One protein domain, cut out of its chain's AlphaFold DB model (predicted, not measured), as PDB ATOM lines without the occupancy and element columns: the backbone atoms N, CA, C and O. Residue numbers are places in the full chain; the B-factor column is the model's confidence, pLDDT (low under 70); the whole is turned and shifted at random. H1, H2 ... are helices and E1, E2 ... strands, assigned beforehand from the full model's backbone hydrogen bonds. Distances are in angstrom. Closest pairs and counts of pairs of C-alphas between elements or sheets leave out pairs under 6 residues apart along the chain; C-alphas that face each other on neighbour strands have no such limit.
ATOM      1  N   PHE A  26     -28.225 -44.564  -6.900       78.62
ATOM      2  CA  PHE A  26     -28.717 -45.227  -5.699       78.62
ATOM      3  C   PHE A  26     -29.556 -44.256  -4.875       78.62
ATOM      4  O   PHE A  26     -29.189 -43.098  -4.701       78.62
ATOM      5  N   LYS A  27     -30.671 -44.728  -4.307       79.62
ATOM      6  CA  LYS A  27     -31.535 -43.864  -3.485       79.62
ATOM      7  C   LYS A  27     -30.847 -43.423  -2.199       79.62
ATOM      8  O   LYS A  27     -31.217 -42.410  -1.615       79.62
ATOM      9  N   ASN A  28     -29.922 -44.244  -1.711       76.62
ATOM     10  CA  ASN A  28     -29.158 -44.012  -0.498       76.62
ATOM     11  C   ASN A  28     -27.870 -44.842  -0.488       76.62
ATOM     12  O   ASN A  28     -27.645 -45.730  -1.319       76.62
ATOM     13  N   TYR A  29     -27.028 -44.552   0.499       78.44
ATOM     14  CA  TYR A  29     -25.762 -45.237   0.701       78.44
ATOM     15  C   TYR A  29     -25.945 -46.737   0.967       78.44
ATOM     16  O   TYR A  29     -25.174 -47.552   0.469       78.44
ATOM     17  N   GLU A  30     -26.979 -47.155   1.693       81.12
ATOM     18  CA  GLU A  30     -27.207 -48.568   1.994       81.12
ATOM     19  C   GLU A  30     -27.493 -49.393   0.731       81.12
ATOM     20  O   GLU A  30     -27.009 -50.520   0.603       81.12
ATOM     21  N   GLU A  31     -28.258 -48.849  -0.215       82.12
ATOM     22  CA  GLU A  31     -28.517 -49.460  -1.521       82.12
ATOM     23  C   GLU A  31     -27.238 -49.526  -2.364       82.12
ATOM     24  O   GLU A  31     -26.922 -50.573  -2.935       82.12
ATOM     25  N   SER A  32     -26.450 -48.450  -2.342       82.50
ATOM     26  CA  SER A  32     -25.150 -48.363  -3.008       82.50
ATOM     27  C   SER A  32     -24.178 -49.434  -2.485       82.50
ATOM     28  O   SER A  32     -23.565 -50.189  -3.247       82.50
ATOM     29  N   GLN A  33     -24.135 -49.633  -1.166       85.12
ATOM     30  CA  GLN A  33     -23.303 -50.659  -0.544       85.12
ATOM     31  C   GLN A  33     -23.831 -52.079  -0.762       85.12
ATOM     32  O   GLN A  33     -23.024 -53.009  -0.873       85.12
ATOM     33  N   LYS A  34     -25.154 -52.280  -0.856       86.69
ATOM     34  CA  LYS A  34     -25.741 -53.570  -1.263       86.69
ATOM     35  C   LYS A  34     -25.301 -53.945  -2.676       86.69
ATOM     36  O   LYS A  34     -24.920 -55.093  -2.892       86.69
ATOM     37  N   TRP A  35     -25.275 -52.992  -3.604       88.81
ATOM     38  CA  TRP A  35     -24.792 -53.227  -4.964       88.81
ATOM     39  C   TRP A  35     -23.330 -53.687  -4.985       88.81
ATOM     40  O   TRP A  35     -23.031 -54.723  -5.581       88.81
ATOM     41  N   VAL A  36     -22.437 -53.018  -4.241       88.50
ATOM     42  CA  VAL A  36     -21.026 -53.441  -4.135       88.50
ATOM     43  C   VAL A  36     -20.902 -54.851  -3.540       88.50
ATOM     44  O   VAL A  36     -20.117 -55.660  -4.039       88.50
ATOM     45  N   LYS A  37     -21.680 -55.184  -2.497       89.19
ATOM     46  CA  LYS A  37     -21.687 -56.538  -1.905       89.19
ATOM     47  C   LYS A  37     -22.150 -57.597  -2.903       89.19
ATOM     48  O   LYS A  37     -21.508 -58.638  -2.998       89.19
ATOM     49  N   ASN A  38     -23.212 -57.320  -3.653       90.69
ATOM     50  CA  ASN A  38     -23.759 -58.250  -4.639       90.69
ATOM     51  C   ASN A  38     -22.762 -58.497  -5.776       90.69
ATOM     52  O   ASN A  38     -22.505 -59.641  -6.133       90.69
ATOM     53  N   ILE A  39     -22.125 -57.444  -6.292       91.50
ATOM     54  CA  ILE A  39     -21.137 -57.563  -7.372       91.50
ATOM     55  C   ILE A  39     -19.916 -58.386  -6.965       91.50
ATOM     56  O   ILE A  39     -19.407 -59.169  -7.767       91.50
ATOM     57  N   LYS A  40     -19.461 -58.273  -5.711       89.88
ATOM     58  CA  LYS A  40     -18.361 -59.101  -5.187       89.88
ATOM     59  C   LYS A  40     -18.655 -60.604  -5.237       89.88
ATOM     60  O   LYS A  40     -17.709 -61.384  -5.293       89.88
ATOM     61  N   GLN A  41     -19.926 -61.002  -5.196       92.94
ATOM     62  CA  GLN A  41     -20.349 -62.406  -5.202       92.94
ATOM     63  C   GLN A  41     -20.496 -62.987  -6.615       92.94
ATOM     64  O   GLN A  41     -20.584 -64.203  -6.759       92.94
ATOM     65  N   LEU A  42     -20.501 -62.141  -7.648       93.31
ATOM     66  CA  LEU A  42     -20.604 -62.570  -9.041       93.31
ATOM     67  C   LEU A  42     -19.317 -63.249  -9.525       93.31
ATOM     68  O   LEU A  42     -18.228 -63.030  -8.968       93.31
ATOM     69  N   SER A  43     -19.437 -64.018 -10.614       95.75
ATOM     70  CA  SER A  43     -18.274 -64.538 -11.337       95.75
ATOM     71  C   SER A  43     -17.379 -63.389 -11.837       95.75
ATOM     72  O   SER A  43     -17.862 -62.262 -11.987       95.75
ATOM     73  N   PRO A  44     -16.075 -63.623 -12.092       94.81
ATOM     74  CA  PRO A  44     -15.170 -62.564 -12.539       94.81
ATOM     75  C   PRO A  44     -15.696 -61.786 -13.755       94.81
ATOM     76  O   PRO A  44     -15.677 -60.556 -13.744       94.81
ATOM     77  N   GLU A  45     -16.200 -62.480 -14.778       95.25
ATOM     78  CA  GLU A  45     -16.698 -61.843 -16.007       95.25
ATOM     79  C   GLU A  45     -17.966 -61.021 -15.763       95.25
ATOM     80  O   GLU A  45     -18.040 -59.859 -16.157       95.25
ATOM     81  N   GLU A  46     -18.950 -61.566 -15.044       94.88
ATOM     82  CA  GLU A  46     -20.169 -60.822 -14.696       94.88
ATOM     83  C   GLU A  46     -19.853 -59.586 -13.850       94.88
ATOM     84  O   GLU A  46     -20.411 -58.511 -14.073       94.88
ATOM     85  N   ARG A  47     -18.926 -59.726 -12.898       93.88
ATOM     86  CA  ARG A  47     -18.439 -58.631 -12.062       93.88
ATOM     87  C   ARG A  47     -17.804 -57.535 -12.905       93.88
ATOM     88  O   ARG A  47     -18.164 -56.371 -12.741       93.88
ATOM     89  N   LYS A  48     -16.877 -57.898 -13.796       94.62
ATOM     90  CA  LYS A  48     -16.234 -56.966 -14.726       94.62
ATOM     91  C   LYS A  48     -17.281 -56.248 -15.571       94.62
ATOM     92  O   LYS A  48     -17.254 -55.025 -15.621       94.62
ATOM     93  N   ASN A  49     -18.222 -56.978 -16.166       93.81
ATOM     94  CA  ASN A  49     -19.263 -56.388 -17.006       93.81
ATOM     95  C   ASN A  49     -20.106 -55.378 -16.222       93.81
ATOM     96  O   ASN A  49     -20.220 -54.237 -16.645       93.81
ATOM     97  N   LYS A  50     -20.581 -55.725 -15.019       92.06
ATOM     98  CA  LYS A  50     -21.343 -54.790 -14.172       92.06
ATOM     99  C   LYS A  50     -20.559 -53.541 -13.773       92.06
ATOM    100  O   LYS A  50     -21.142 -52.466 -13.664       92.06
ATOM    101  N   ILE A  51     -19.257 -53.681 -13.532       91.62
ATOM    102  CA  ILE A  51     -18.376 -52.548 -13.244       91.62
ATOM    103  C   ILE A  51     -18.240 -51.654 -14.480       91.62
ATOM    104  O   ILE A  51     -18.419 -50.446 -14.363       91.62
ATOM    105  N   ILE A  52     -17.951 -52.228 -15.651       91.06
ATOM    106  CA  ILE A  52     -17.819 -51.475 -16.906       91.06
ATOM    107  C   ILE A  52     -19.135 -50.783 -17.267       91.06
ATOM    108  O   ILE A  52     -19.105 -49.597 -17.571       91.06
ATOM    109  N   ASP A  53     -20.274 -51.467 -17.134       90.38
ATOM    110  CA  ASP A  53     -21.602 -50.887 -17.352       90.38
ATOM    111  C   ASP A  53     -21.809 -49.648 -16.469       90.38
ATOM    112  O   ASP A  53     -22.269 -48.615 -16.950       90.38
ATOM    113  N   ARG A  54     -21.433 -49.713 -15.181       88.38
ATOM    114  CA  ARG A  54     -21.533 -48.558 -14.276       88.38
ATOM    115  C   ARG A  54     -20.589 -47.429 -14.685       88.38
ATOM    116  O   ARG A  54     -21.002 -46.277 -14.648       88.38
ATOM    117  N   ILE A  55     -19.361 -47.733 -15.105       88.00
ATOM    118  CA  ILE A  55     -18.413 -46.715 -15.582       88.00
ATOM    119  C   ILE A  55     -18.949 -46.037 -16.853       88.00
ATOM    120  O   ILE A  55     -18.926 -44.816 -16.935       88.00
ATOM    121  N   GLU A  56     -19.475 -46.788 -17.823       88.62
ATOM    122  CA  GLU A  56     -20.095 -46.231 -19.038       88.62
ATOM    123  C   GLU A  56     -21.310 -45.355 -18.730       88.62
ATOM    124  O   GLU A  56     -21.537 -44.329 -19.369       88.62
ATOM    125  N   CYS A  57     -22.103 -45.784 -17.756       85.69
ATOM    126  CA  CYS A  57     -23.273 -45.077 -17.262       85.69
ATOM    127  C   CYS A  57     -22.864 -43.728 -16.652       85.69
ATOM    128  O   CYS A  57     -23.326 -42.686 -17.104       85.69
ATOM    129  N   GLU A  58     -21.907 -43.741 -15.718       85.75
ATOM    130  CA  GLU A  58     -21.346 -42.531 -15.111       85.75
ATOM    131  C   GLU A  58     -20.683 -41.620 -16.156       85.75
ATOM    132  O   GLU A  58     -20.856 -40.411 -16.096       85.75
ATOM    133  N   GLN A  59     -19.973 -42.168 -17.148       86.06
ATOM    134  CA  GLN A  59     -19.351 -41.400 -18.236       86.06
ATOM    135  C   GLN A  59     -20.381 -40.577 -19.033       86.06
ATOM    136  O   GLN A  59     -20.107 -39.423 -19.367       86.06
ATOM    137  N   LYS A  60     -21.542 -41.173 -19.345       85.19
ATOM    138  CA  LYS A  60     -22.595 -40.593 -20.201       85.19
ATOM    139  C   LYS A  60     -23.558 -39.661 -19.460       85.19
ATOM    140  O   LYS A  60     -24.228 -38.870 -20.122       85.19
ATOM    141  N   SER A  61     -23.652 -39.768 -18.136       81.19
ATOM    142  CA  SER A  61     -24.515 -38.915 -17.311       81.19
ATOM    143  C   SER A  61     -23.971 -37.496 -17.162       81.19
ATOM    144  O   SER A  61     -22.771 -37.243 -17.314       81.19
ATOM    145  N   GLU A  62     -24.840 -36.546 -16.820       77.75
ATOM    146  CA  GLU A  62     -24.372 -35.226 -16.415       77.75
ATOM    147  C   GLU A  62     -23.675 -35.312 -15.047       77.75
ATOM    148  O   GLU A  62     -24.090 -36.049 -14.154       77.75
ATOM    149  N   ARG A  63     -22.625 -34.507 -14.826       71.00
ATOM    150  CA  ARG A  63     -21.834 -34.519 -13.570       71.00
ATOM    151  C   ARG A  63     -22.644 -34.261 -12.295       71.00
ATOM    152  O   ARG A  63     -22.125 -34.453 -11.197       71.00
ATOM    153  N   ASN A  64     -23.855 -33.731 -12.431       72.50
ATOM    154  CA  ASN A  64     -24.740 -33.397 -11.320       72.50
ATOM    155  C   ASN A  64     -25.847 -34.437 -11.097       72.50
ATOM    156  O   ASN A  64     -26.599 -34.280 -10.145       72.50
ATOM    157  N   GLU A  65     -25.938 -35.464 -11.944       74.94
ATOM    158  CA  GLU A  65     -26.942 -36.536 -11.859       74.94
ATOM    159  C   GLU A  65     -26.438 -37.771 -11.099       74.94
ATOM    160  O   GLU A  65     -27.220 -38.679 -10.827       74.94
ATOM    161  N   ILE A  66     -25.139 -37.814 -10.774       76.50
ATOM    162  CA  ILE A  66     -24.505 -38.911 -10.039       76.50
ATOM    163  C   ILE A  66     -24.077 -38.419  -8.654       76.50
ATOM    164  O   ILE A  66     -23.071 -37.717  -8.496       76.50
ATOM    165  N   ASP A  67     -24.817 -38.851  -7.647       76.75
ATOM    166  CA  ASP A  67     -24.494 -38.733  -6.235       76.75
ATOM    167  C   ASP A  67     -23.513 -39.833  -5.808       76.75
ATOM    168  O   ASP A  67     -22.650 -39.570  -4.974       76.75
ATOM    169  N   PHE A  68     -23.555 -41.037  -6.393       78.44
ATOM    170  CA  PHE A  68     -22.642 -42.139  -6.042       78.44
ATOM    171  C   PHE A  68     -21.672 -42.511  -7.171       78.44
ATOM    172  O   PHE A  68     -22.038 -43.239  -8.085       78.44
ATOM    173  N   TRP A  69     -20.401 -42.111  -7.111       81.44
ATOM    174  CA  TRP A  69     -19.441 -42.403  -8.196       81.44
ATOM    175  C   TRP A  69     -18.482 -43.554  -7.870       81.44
ATOM    176  O   TRP A  69     -18.104 -43.751  -6.711       81.44
ATOM    177  N   LEU A  70     -18.006 -44.278  -8.887       85.12
ATOM    178  CA  LEU A  70     -16.905 -45.231  -8.745       85.12
ATOM    179  C   LEU A  70     -15.546 -44.538  -8.851       85.12
ATOM    180  O   LEU A  70     -15.271 -43.761  -9.765       85.12
ATOM    181  N   THR A  71     -14.637 -44.882  -7.940       84.94
ATOM    182  CA  THR A  71     -13.221 -44.516  -8.068       84.94
ATOM    183  C   THR A  71     -12.444 -45.691  -8.640       84.94
ATOM    184  O   THR A  71     -12.515 -46.795  -8.110       84.94
ATOM    185  N   ILE A  72     -11.663 -45.471  -9.694       84.62
ATOM    186  CA  ILE A  72     -10.903 -46.533 -10.356       84.62
ATOM    187  C   ILE A  72      -9.447 -46.429  -9.922       84.62
ATOM    188  O   ILE A  72      -8.765 -45.446 -10.181       84.62
ATOM    189  N   VAL A  73      -8.944 -47.454  -9.253       83.75
ATOM    190  CA  VAL A  73      -7.569 -47.532  -8.771       83.75
ATOM    191  C   VAL A  73      -6.847 -48.606  -9.560       83.75
ATOM    192  O   VAL A  73      -7.245 -49.766  -9.535       83.75
ATOM    193  N   ILE A  74      -5.760 -48.240 -10.236       78.94
ATOM    194  CA  ILE A  74      -4.965 -49.184 -11.027       78.94
ATOM    195  C   ILE A  74      -3.544 -49.231 -10.482       78.94
ATOM    196  O   ILE A  74      -2.851 -48.214 -10.462       78.94
ATOM    197  N   ASP A  75      -3.114 -50.405 -10.010       72.81
ATOM    198  CA  ASP A  75      -1.785 -50.612  -9.407       72.81
ATOM    199  C   ASP A  75      -1.421 -49.586  -8.306       72.81
ATOM    200  O   ASP A  75      -0.267 -49.172  -8.164       72.81
ATOM    201  N   GLY A  76      -2.421 -49.157  -7.532       66.81
ATOM    202  CA  GLY A  76      -2.274 -48.179  -6.448       66.81
ATOM    203  C   GLY A  76      -2.305 -46.707  -6.881       66.81
ATOM    204  O   GLY A  76      -2.263 -45.833  -6.021       66.81
ATOM    205  N   GLY A  77      -2.405 -46.408  -8.182       70.31
ATOM    206  CA  GLY A  77      -2.717 -45.064  -8.677       70.31
ATOM    207  C   GLY A  77      -4.229 -44.850  -8.734       70.31
ATOM    208  O   GLY A  77      -4.921 -45.638  -9.370       70.31
ATOM    209  N   ALA A  78      -4.742 -43.812  -8.071       64.38
ATOM    210  CA  ALA A  78      -6.162 -43.469  -8.106       64.38
ATOM    211  C   ALA A  78      -6.499 -42.603  -9.332       64.38
ATOM    212  O   ALA A  78      -5.834 -41.602  -9.597       64.38
ATOM    213  N   PHE A  79      -7.553 -42.985 -10.044       67.94
ATOM    214  CA  PHE A  79      -8.147 -42.275 -11.168       67.94
ATOM    215  C   PHE A  79      -9.632 -42.055 -10.841       67.94
ATOM    216  O   PHE A  79     -10.380 -42.987 -10.546       67.94
ATOM    217  N   SER A  80     -10.043 -40.797 -10.820       58.53
ATOM    218  CA  SER A  80     -11.384 -40.333 -10.467       58.53
ATOM    219  C   SER A  80     -11.675 -39.304 -11.540       58.53
ATOM    220  O   SER A  80     -10.924 -38.346 -11.638       58.53
ATOM    221  N   ILE A  81     -12.529 -39.549 -12.520       63.19
ATOM    222  CA  ILE A  81     -13.961 -39.864 -12.479       63.19
ATOM    223  C   ILE A  81     -14.308 -40.497 -13.837       63.19
ATOM    224  O   ILE A  81     -13.648 -40.182 -14.823       63.19
ATOM    225  N   ALA A  82     -15.324 -41.358 -13.940       65.06
ATOM    226  CA  ALA A  82     -15.686 -41.988 -15.221       65.06
ATOM    227  C   ALA A  82     -15.907 -40.976 -16.373       65.06
ATOM    228  O   ALA A  82     -15.633 -41.291 -17.526       65.06
ATOM    229  N   HIS A  83     -16.305 -39.736 -16.058       69.38
ATOM    230  CA  HIS A  83     -16.406 -38.624 -17.015       69.38
ATOM    231  C   HIS A  83     -15.096 -38.241 -17.717       69.38
ATOM    232  O   HIS A  83     -15.132 -37.602 -18.766       69.38
ATOM    233  N   ASP A  84     -13.941 -38.573 -17.144       69.50
ATOM    234  CA  ASP A  84     -12.645 -38.298 -17.768       69.50
ATOM    235  C   ASP A  84     -12.288 -39.345 -18.830       69.50
ATOM    236  O   ASP A  84     -11.270 -39.210 -19.517       69.50
ATOM    237  N   PHE A  85     -13.105 -40.396 -18.962       76.12
ATOM    238  CA  PHE A  85     -12.908 -41.432 -19.957       76.12
ATOM    239  C   PHE A  85     -13.638 -41.098 -21.260       76.12
ATOM    240  O   PHE A  85     -14.815 -40.752 -21.286       76.12
ATOM    241  N   SER A  86     -12.930 -41.230 -22.376       78.25
ATOM    242  CA  SER A  86     -13.519 -41.313 -23.706       78.25
ATOM    243  C   SER A  86     -13.960 -42.742 -24.008       78.25
ATOM    244  O   SER A  86     -13.474 -43.696 -23.398       78.25
ATOM    245  N   ASP A  87     -14.806 -42.909 -25.023       82.69
ATOM    246  CA  ASP A  87     -15.302 -44.227 -25.444       82.69
ATOM    247  C   ASP A  87     -14.156 -45.206 -25.730       82.69
ATOM    248  O   ASP A  87     -14.174 -46.356 -25.302       82.69
ATOM    249  N   LYS A  88     -13.071 -44.727 -26.353       82.06
ATOM    250  CA  LYS A  88     -11.871 -45.541 -26.595       82.06
ATOM    251  C   LYS A  88     -11.243 -46.064 -25.296       82.06
ATOM    252  O   LYS A  88     -10.648 -47.137 -25.281       82.06
ATOM    253  N   GLN A  89     -11.313 -45.300 -24.212       81.44
ATOM    254  CA  GLN A  89     -10.710 -45.667 -22.930       81.44
ATOM    255  C   GLN A  89     -11.558 -46.691 -22.190       81.44
ATOM    256  O   GLN A  89     -11.000 -47.616 -21.604       81.44
ATOM    257  N   ILE A  90     -12.882 -46.586 -22.297       85.31
ATOM    258  CA  ILE A  90     -13.801 -47.647 -21.885       85.31
ATOM    259  C   ILE A  90     -13.505 -48.939 -22.653       85.31
ATOM    260  O   ILE A  90     -13.314 -49.986 -22.036       85.31
ATOM    261  N   GLU A  91     -13.378 -48.871 -23.980       86.69
ATOM    262  CA  GLU A  91     -13.028 -50.040 -24.798       86.69
ATOM    263  C   GLU A  91     -11.680 -50.646 -24.380       86.69
ATOM    264  O   GLU A  91     -11.544 -51.862 -24.248       86.69
ATOM    265  N   ASN A  92     -10.690 -49.812 -24.055       84.88
ATOM    266  CA  ASN A  92      -9.411 -50.287 -23.533       84.88
ATOM    267  C   ASN A  92      -9.542 -51.011 -22.177       84.88
ATOM    268  O   ASN A  92      -8.796 -51.958 -21.923       84.88
ATOM    269  N   LEU A  93     -10.466 -50.598 -21.300       86.00
ATOM    270  CA  LEU A  93     -10.729 -51.301 -20.039       86.00
ATOM    271  C   LEU A  93     -11.362 -52.674 -20.277       86.00
ATOM    272  O   LEU A  93     -11.034 -53.622 -19.563       86.00
ATOM    273  N   LYS A  94     -12.206 -52.818 -21.307       89.50
ATOM    274  CA  LYS A  94     -12.801 -54.109 -21.688       89.50
ATOM    275  C   LYS A  94     -11.752 -55.141 -22.106       89.50
ATOM    276  O   LYS A  94     -11.996 -56.334 -21.938       89.50
ATOM    277  N   LEU A  95     -10.571 -54.718 -22.562       87.56
ATOM    278  CA  LEU A  95      -9.459 -55.625 -22.883       87.56
ATOM    279  C   LEU A  95      -8.826 -56.271 -21.640       87.56
ATOM    280  O   LEU A  95      -8.202 -57.324 -21.739       87.56
ATOM    281  N   ILE A  96      -8.950 -55.655 -20.463       88.38
ATOM    282  CA  ILE A  96      -8.325 -56.165 -19.241       88.38
ATOM    283  C   ILE A  96      -9.028 -57.470 -18.811       88.38
ATOM    284  O   ILE A  96     -10.260 -57.500 -18.758       88.38
ATOM    285  N   PRO A  97      -8.301 -58.556 -18.482       90.19
ATOM    286  CA  PRO A  97      -8.911 -59.812 -18.044       90.19
ATOM    287  C   PRO A  97      -9.768 -59.632 -16.792       90.19
ATOM    288  O   PRO A  97      -9.398 -58.876 -15.894       90.19
ATOM    289  N   ALA A  98     -10.880 -60.357 -16.689       92.56
ATOM    290  CA  ALA A  98     -11.806 -60.223 -15.569       92.56
ATOM    291  C   ALA A  98     -11.176 -60.473 -14.190       92.56
ATOM    292  O   ALA A  98     -11.460 -59.733 -13.253       92.56
ATOM    293  N   ASP A  99     -10.242 -61.420 -14.082       91.06
ATOM    294  CA  ASP A  99      -9.517 -61.711 -12.834       91.06
ATOM    295  C   ASP A  99      -8.676 -60.531 -12.319       91.06
ATOM    296  O   ASP A  99      -8.237 -60.510 -11.169       91.06
ATOM    297  N   SER A 100      -8.436 -59.533 -13.172       89.50
ATOM    298  CA  SER A 100      -7.735 -58.308 -12.798       89.50
ATOM    299  C   SER A 100      -8.644 -57.286 -12.116       89.50
ATOM    300  O   SER A 100      -8.114 -56.343 -11.533       89.50
ATOM    301  N   PHE A 101      -9.971 -57.446 -12.183       91.69
ATOM    302  CA  PHE A 101     -10.945 -56.529 -11.597       91.69
ATOM    303  C   PHE A 101     -11.393 -56.992 -10.214       91.69
ATOM    304  O   PHE A 101     -11.887 -58.101 -10.005       91.69
ATOM    305  N   ASN A 102     -11.317 -56.074  -9.263       89.81
ATOM    306  CA  ASN A 102     -11.930 -56.214  -7.959       89.81
ATOM    307  C   ASN A 102     -12.684 -54.932  -7.606       89.81
ATOM    308  O   ASN A 102     -12.486 -53.889  -8.225       89.81
ATOM    309  N   ILE A 103     -13.557 -55.002  -6.612       90.56
ATOM    310  CA  ILE A 103     -14.262 -53.834  -6.101       90.56
ATOM    311  C   ILE A 103     -14.202 -53.839  -4.580       90.56
ATOM    312  O   ILE A 103     -14.385 -54.872  -3.942       90.56
ATOM    313  N   ALA A 104     -13.933 -52.688  -3.982       87.56
ATOM    314  CA  ALA A 104     -13.956 -52.466  -2.549       87.56
ATOM    315  C   ALA A 104     -15.031 -51.438  -2.200       87.56
ATOM    316  O   ALA A 104     -15.377 -50.578  -3.003       87.56
ATOM    317  N   GLN A 105     -15.571 -51.556  -0.993       83.12
ATOM    318  CA  GLN A 105     -16.547 -50.601  -0.484       83.12
ATOM    319  C   GLN A 105     -15.826 -49.324  -0.067       83.12
ATOM    320  O   GLN A 105     -14.698 -49.391   0.427       83.12
ATOM    321  N   SER A 106     -16.474 -48.183  -0.266       76.50
ATOM    322  CA  SER A 106     -16.057 -46.941   0.375       76.50
ATOM    323  C   SER A 106     -16.611 -46.908   1.796       76.50
ATOM    324  O   SER A 106     -17.685 -47.447   2.043       76.50
ATOM    325  N   LEU A 107     -15.894 -46.277   2.721       65.62
ATOM    326  CA  LEU A 107     -16.434 -45.885   4.018       65.62
ATOM    327  C   LEU A 107     -16.805 -44.404   3.901       65.62
ATOM    328  O   LEU A 107     -16.000 -43.538   4.231       65.62
ATOM    329  N   CYS A 108     -17.982 -44.094   3.354       60.62
ATOM    330  CA  CYS A 108     -18.546 -42.759   3.564       60.62
ATOM    331  C   CYS A 108     -19.125 -42.749   4.983       60.62
ATOM    332  O   CYS A 108     -20.032 -43.521   5.286       60.62
ATOM    333  N   GLU A 109     -18.509 -41.973   5.875       49.03
ATOM    334  CA  GLU A 109     -18.788 -42.013   7.313       49.03
ATOM    335  C   GLU A 109     -20.056 -41.247   7.730       49.03
ATOM    336  O   GLU A 109     -20.419 -40.231   7.145       49.03
ATOM    337  N   SER A 110     -20.613 -41.737   8.847       49.62
ATOM    338  CA  SER A 110     -21.731 -41.286   9.696       49.62
ATOM    339  C   SER A 110     -23.161 -41.665   9.275       49.62
ATOM    340  O   SER A 110     -23.707 -41.196   8.280       49.62
ATOM    341  N   GLU A 111     -23.791 -42.513  10.103       50.12
ATOM    342  CA  GLU A 111     -25.227 -42.810  10.049       50.12
ATOM    343  C   GLU A 111     -26.026 -41.497  10.070       50.12
ATOM    344  O   GLU A 111     -25.937 -40.714  11.015       50.12
ATOM    345  N   GLY A 112     -26.807 -41.254   9.017       52.50
ATOM    346  CA  GLY A 112     -27.733 -40.122   8.939       52.50
ATOM    347  C   GLY A 112     -27.163 -38.805   8.400       52.50
ATOM    348  O   GLY A 112     -27.945 -37.872   8.222       52.50
ATOM    349  N   ILE A 113     -25.862 -38.709   8.090       53.47
ATOM    350  CA  ILE A 113     -25.265 -37.526   7.439       53.47
ATOM    351  C   ILE A 113     -24.489 -37.977   6.204       53.47
ATOM    352  O   ILE A 113     -23.284 -38.214   6.234       53.47
ATOM    353  N   TYR A 114     -25.200 -38.077   5.087       56.41
ATOM    354  CA  TYR A 114     -24.589 -38.384   3.801       56.41
ATOM    355  C   TYR A 114     -24.227 -37.077   3.085       56.41
ATOM    356  O   TYR A 114     -25.102 -36.217   2.928       56.41
ATOM    357  N   PRO A 115     -22.967 -36.875   2.654       57.09
ATOM    358  CA  PRO A 115     -22.662 -35.766   1.761       57.09
ATOM    359  C   PRO A 115     -23.499 -35.908   0.486       57.09
ATOM    360  O   PRO A 115     -23.780 -37.025   0.054       57.09
ATOM    361  N   GLN A 116     -23.863 -34.774  -0.130       57.38
ATOM    362  CA  GLN A 116     -24.668 -34.740  -1.363       57.38
ATOM    363  C   GLN A 116     -24.108 -35.641  -2.466       57.38
ATOM    364  O   GLN A 116     -24.859 -36.088  -3.315       57.38
ATOM    365  N   ARG A 117     -22.799 -35.921  -2.442       65.56
ATOM    366  CA  ARG A 117     -22.179 -36.919  -3.300       65.56
ATOM    367  C   ARG A 117     -21.207 -37.782  -2.490       65.56
ATOM    368  O   ARG A 117     -20.391 -37.257  -1.730       65.56
ATOM    369  N   CYS A 118     -21.276 -39.093  -2.677       73.75
ATOM    370  CA  CYS A 118     -20.501 -40.119  -1.995       73.75
ATOM    371  C   CYS A 118     -19.703 -40.972  -2.988       73.75
ATOM    372  O   CYS A 118     -20.140 -41.272  -4.095       73.75
ATOM    373  N   ASN A 119     -18.552 -41.475  -2.553       74.50
ATOM    374  CA  ASN A 119     -17.859 -42.517  -3.301       74.50
ATOM    375  C   ASN A 119     -18.605 -43.847  -3.098       74.50
ATOM    376  O   ASN A 119     -18.737 -44.314  -1.966       74.50
ATOM    377  N   LEU A 120     -19.092 -44.453  -4.182       79.88
ATOM    378  CA  LEU A 120     -19.751 -45.762  -4.183       79.88
ATOM    379  C   LEU A 120     -18.799 -46.858  -3.692       79.88
ATOM    380  O   LEU A 120     -19.170 -47.740  -2.913       79.88
ATOM    381  N   GLY A 121     -17.555 -46.793  -4.157       83.88
ATOM    382  CA  GLY A 121     -16.539 -47.799  -3.929       83.88
ATOM    383  C   GLY A 121     -15.347 -47.653  -4.866       83.88
ATOM    384  O   GLY A 121     -15.326 -46.857  -5.805       83.88
ATOM    385  N   PHE A 122     -14.335 -48.469  -4.602       86.50
ATOM    386  CA  PHE A 122     -13.091 -48.478  -5.357       86.50
ATOM    387  C   PHE A 122     -13.047 -49.692  -6.275       86.50
ATOM    388  O   PHE A 122     -12.985 -50.822  -5.796       86.50
ATOM    389  N   VAL A 123     -13.030 -49.479  -7.585       89.25
ATOM    390  CA  VAL A 123     -12.663 -50.516  -8.550       89.25
ATOM    391  C   VAL A 123     -11.148 -50.657  -8.507       89.25
ATOM    392  O   VAL A 123     -10.433 -49.724  -8.845       89.25
ATOM    393  N   LEU A 124     -10.650 -51.811  -8.085       88.50
ATOM    394  CA  LEU A 124      -9.226 -52.115  -8.046       88.50
ATOM    395  C   LEU A 124      -8.874 -52.940  -9.280       88.50
ATOM    396  O   LEU A 124      -9.364 -54.058  -9.431       88.50
ATOM    397  N   ILE A 125      -8.026 -52.401 -10.148       87.12
ATOM    398  CA  ILE A 125      -7.552 -53.085 -11.347       87.12
ATOM    399  C   ILE A 125      -6.062 -53.383 -11.187       87.12
ATOM    400  O   ILE A 125      -5.242 -52.482 -10.998       87.12
ATOM    401  N   ASN A 126      -5.694 -54.656 -11.271       85.25
ATOM    402  CA  ASN A 126      -4.293 -55.072 -11.297       85.25
ATOM    403  C   ASN A 126      -3.833 -55.241 -12.745       85.25
ATOM    404  O   ASN A 126      -4.528 -55.858 -13.547       85.25
TER     405      ASN A 126
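What this domain is: This is residues 26 to 126 of the 215 residues of an uncharacterized protein of Winogradskyella sp (UniProt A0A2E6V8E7). What is the main picture? A twisted four-stranded sheet has H1 and H2 over one face, in two layers, helices on one face of a sheet; H3 sits beside H2, off the sheet, at the end of the longest axis away from the loop of residues 106 to 117. What is it made of? The 101 printed residues hold three helices and four strands, in the order H1 H2 E1 E2 H3 E3 E4; the mixed sheet runs E2 E1 E4 E3, and the class is mixed, helices and strands. It is compact, with a radius of gyration of the C-alphas of 13.1 A and spans of 40 by 29 by 23 A.

Where its parts are: Where are the strands? E1 is residues 68 to 74, E2 77 to 79, E3 101 to 105 and E4 118 to 125, 20.6 A long, ending at C-alpha 125 (-7.552, -53.085, -11.347). Where are the helices? H1, residues 29 to 41, begins at C-alpha 29 (-25.762, -45.237, 0.701) and spans 18.9 A; H2, residues 44 to 60, spans 24.4 A; H3 is residues 87 to 94.

How they stand to each other: How do the strands pair? E1 and E4 are parallel, with N 73 and O 123 at 2.7 A; the hairpins E1 and E2, with N 79 and O 72 at 2.7 A, and E3 and E4, with N 102 and O 124 at 2.8 A, are antiparallel. E2, H3 and E3 make a split strand-helix-strand unit, two strands of one sheet with a helix between them along the chain and E1 and E4 between them in the sheet, its crossover right-handed. How do the helices stand? H1 and H2 are on the same face, at heights of 8.6 and 9.0 A over the sheet. H2 and H3 touch, closest at the C-alphas of Glu 56 and Ile 90, 7.1 A, through residues 52 to 56 of H2 alone, at a shallow tilt of 15 degrees, opposite ways. Are their backbones within hydrogen-bond range? Every O i to N i+4 pair is in H2 and H3, and 8 of 9 are in H1.

The domain as a whole: How large is it? The two C-alphas farthest apart, those of Leu 95 and Gly 112, are 39.8 A apart. Is it continuous and confident? The printed part has no cut, and E3 to E4 is a long link of 12 residues. pLDDT is under 70 at residues 76, 78 to 84 and 107 to 117.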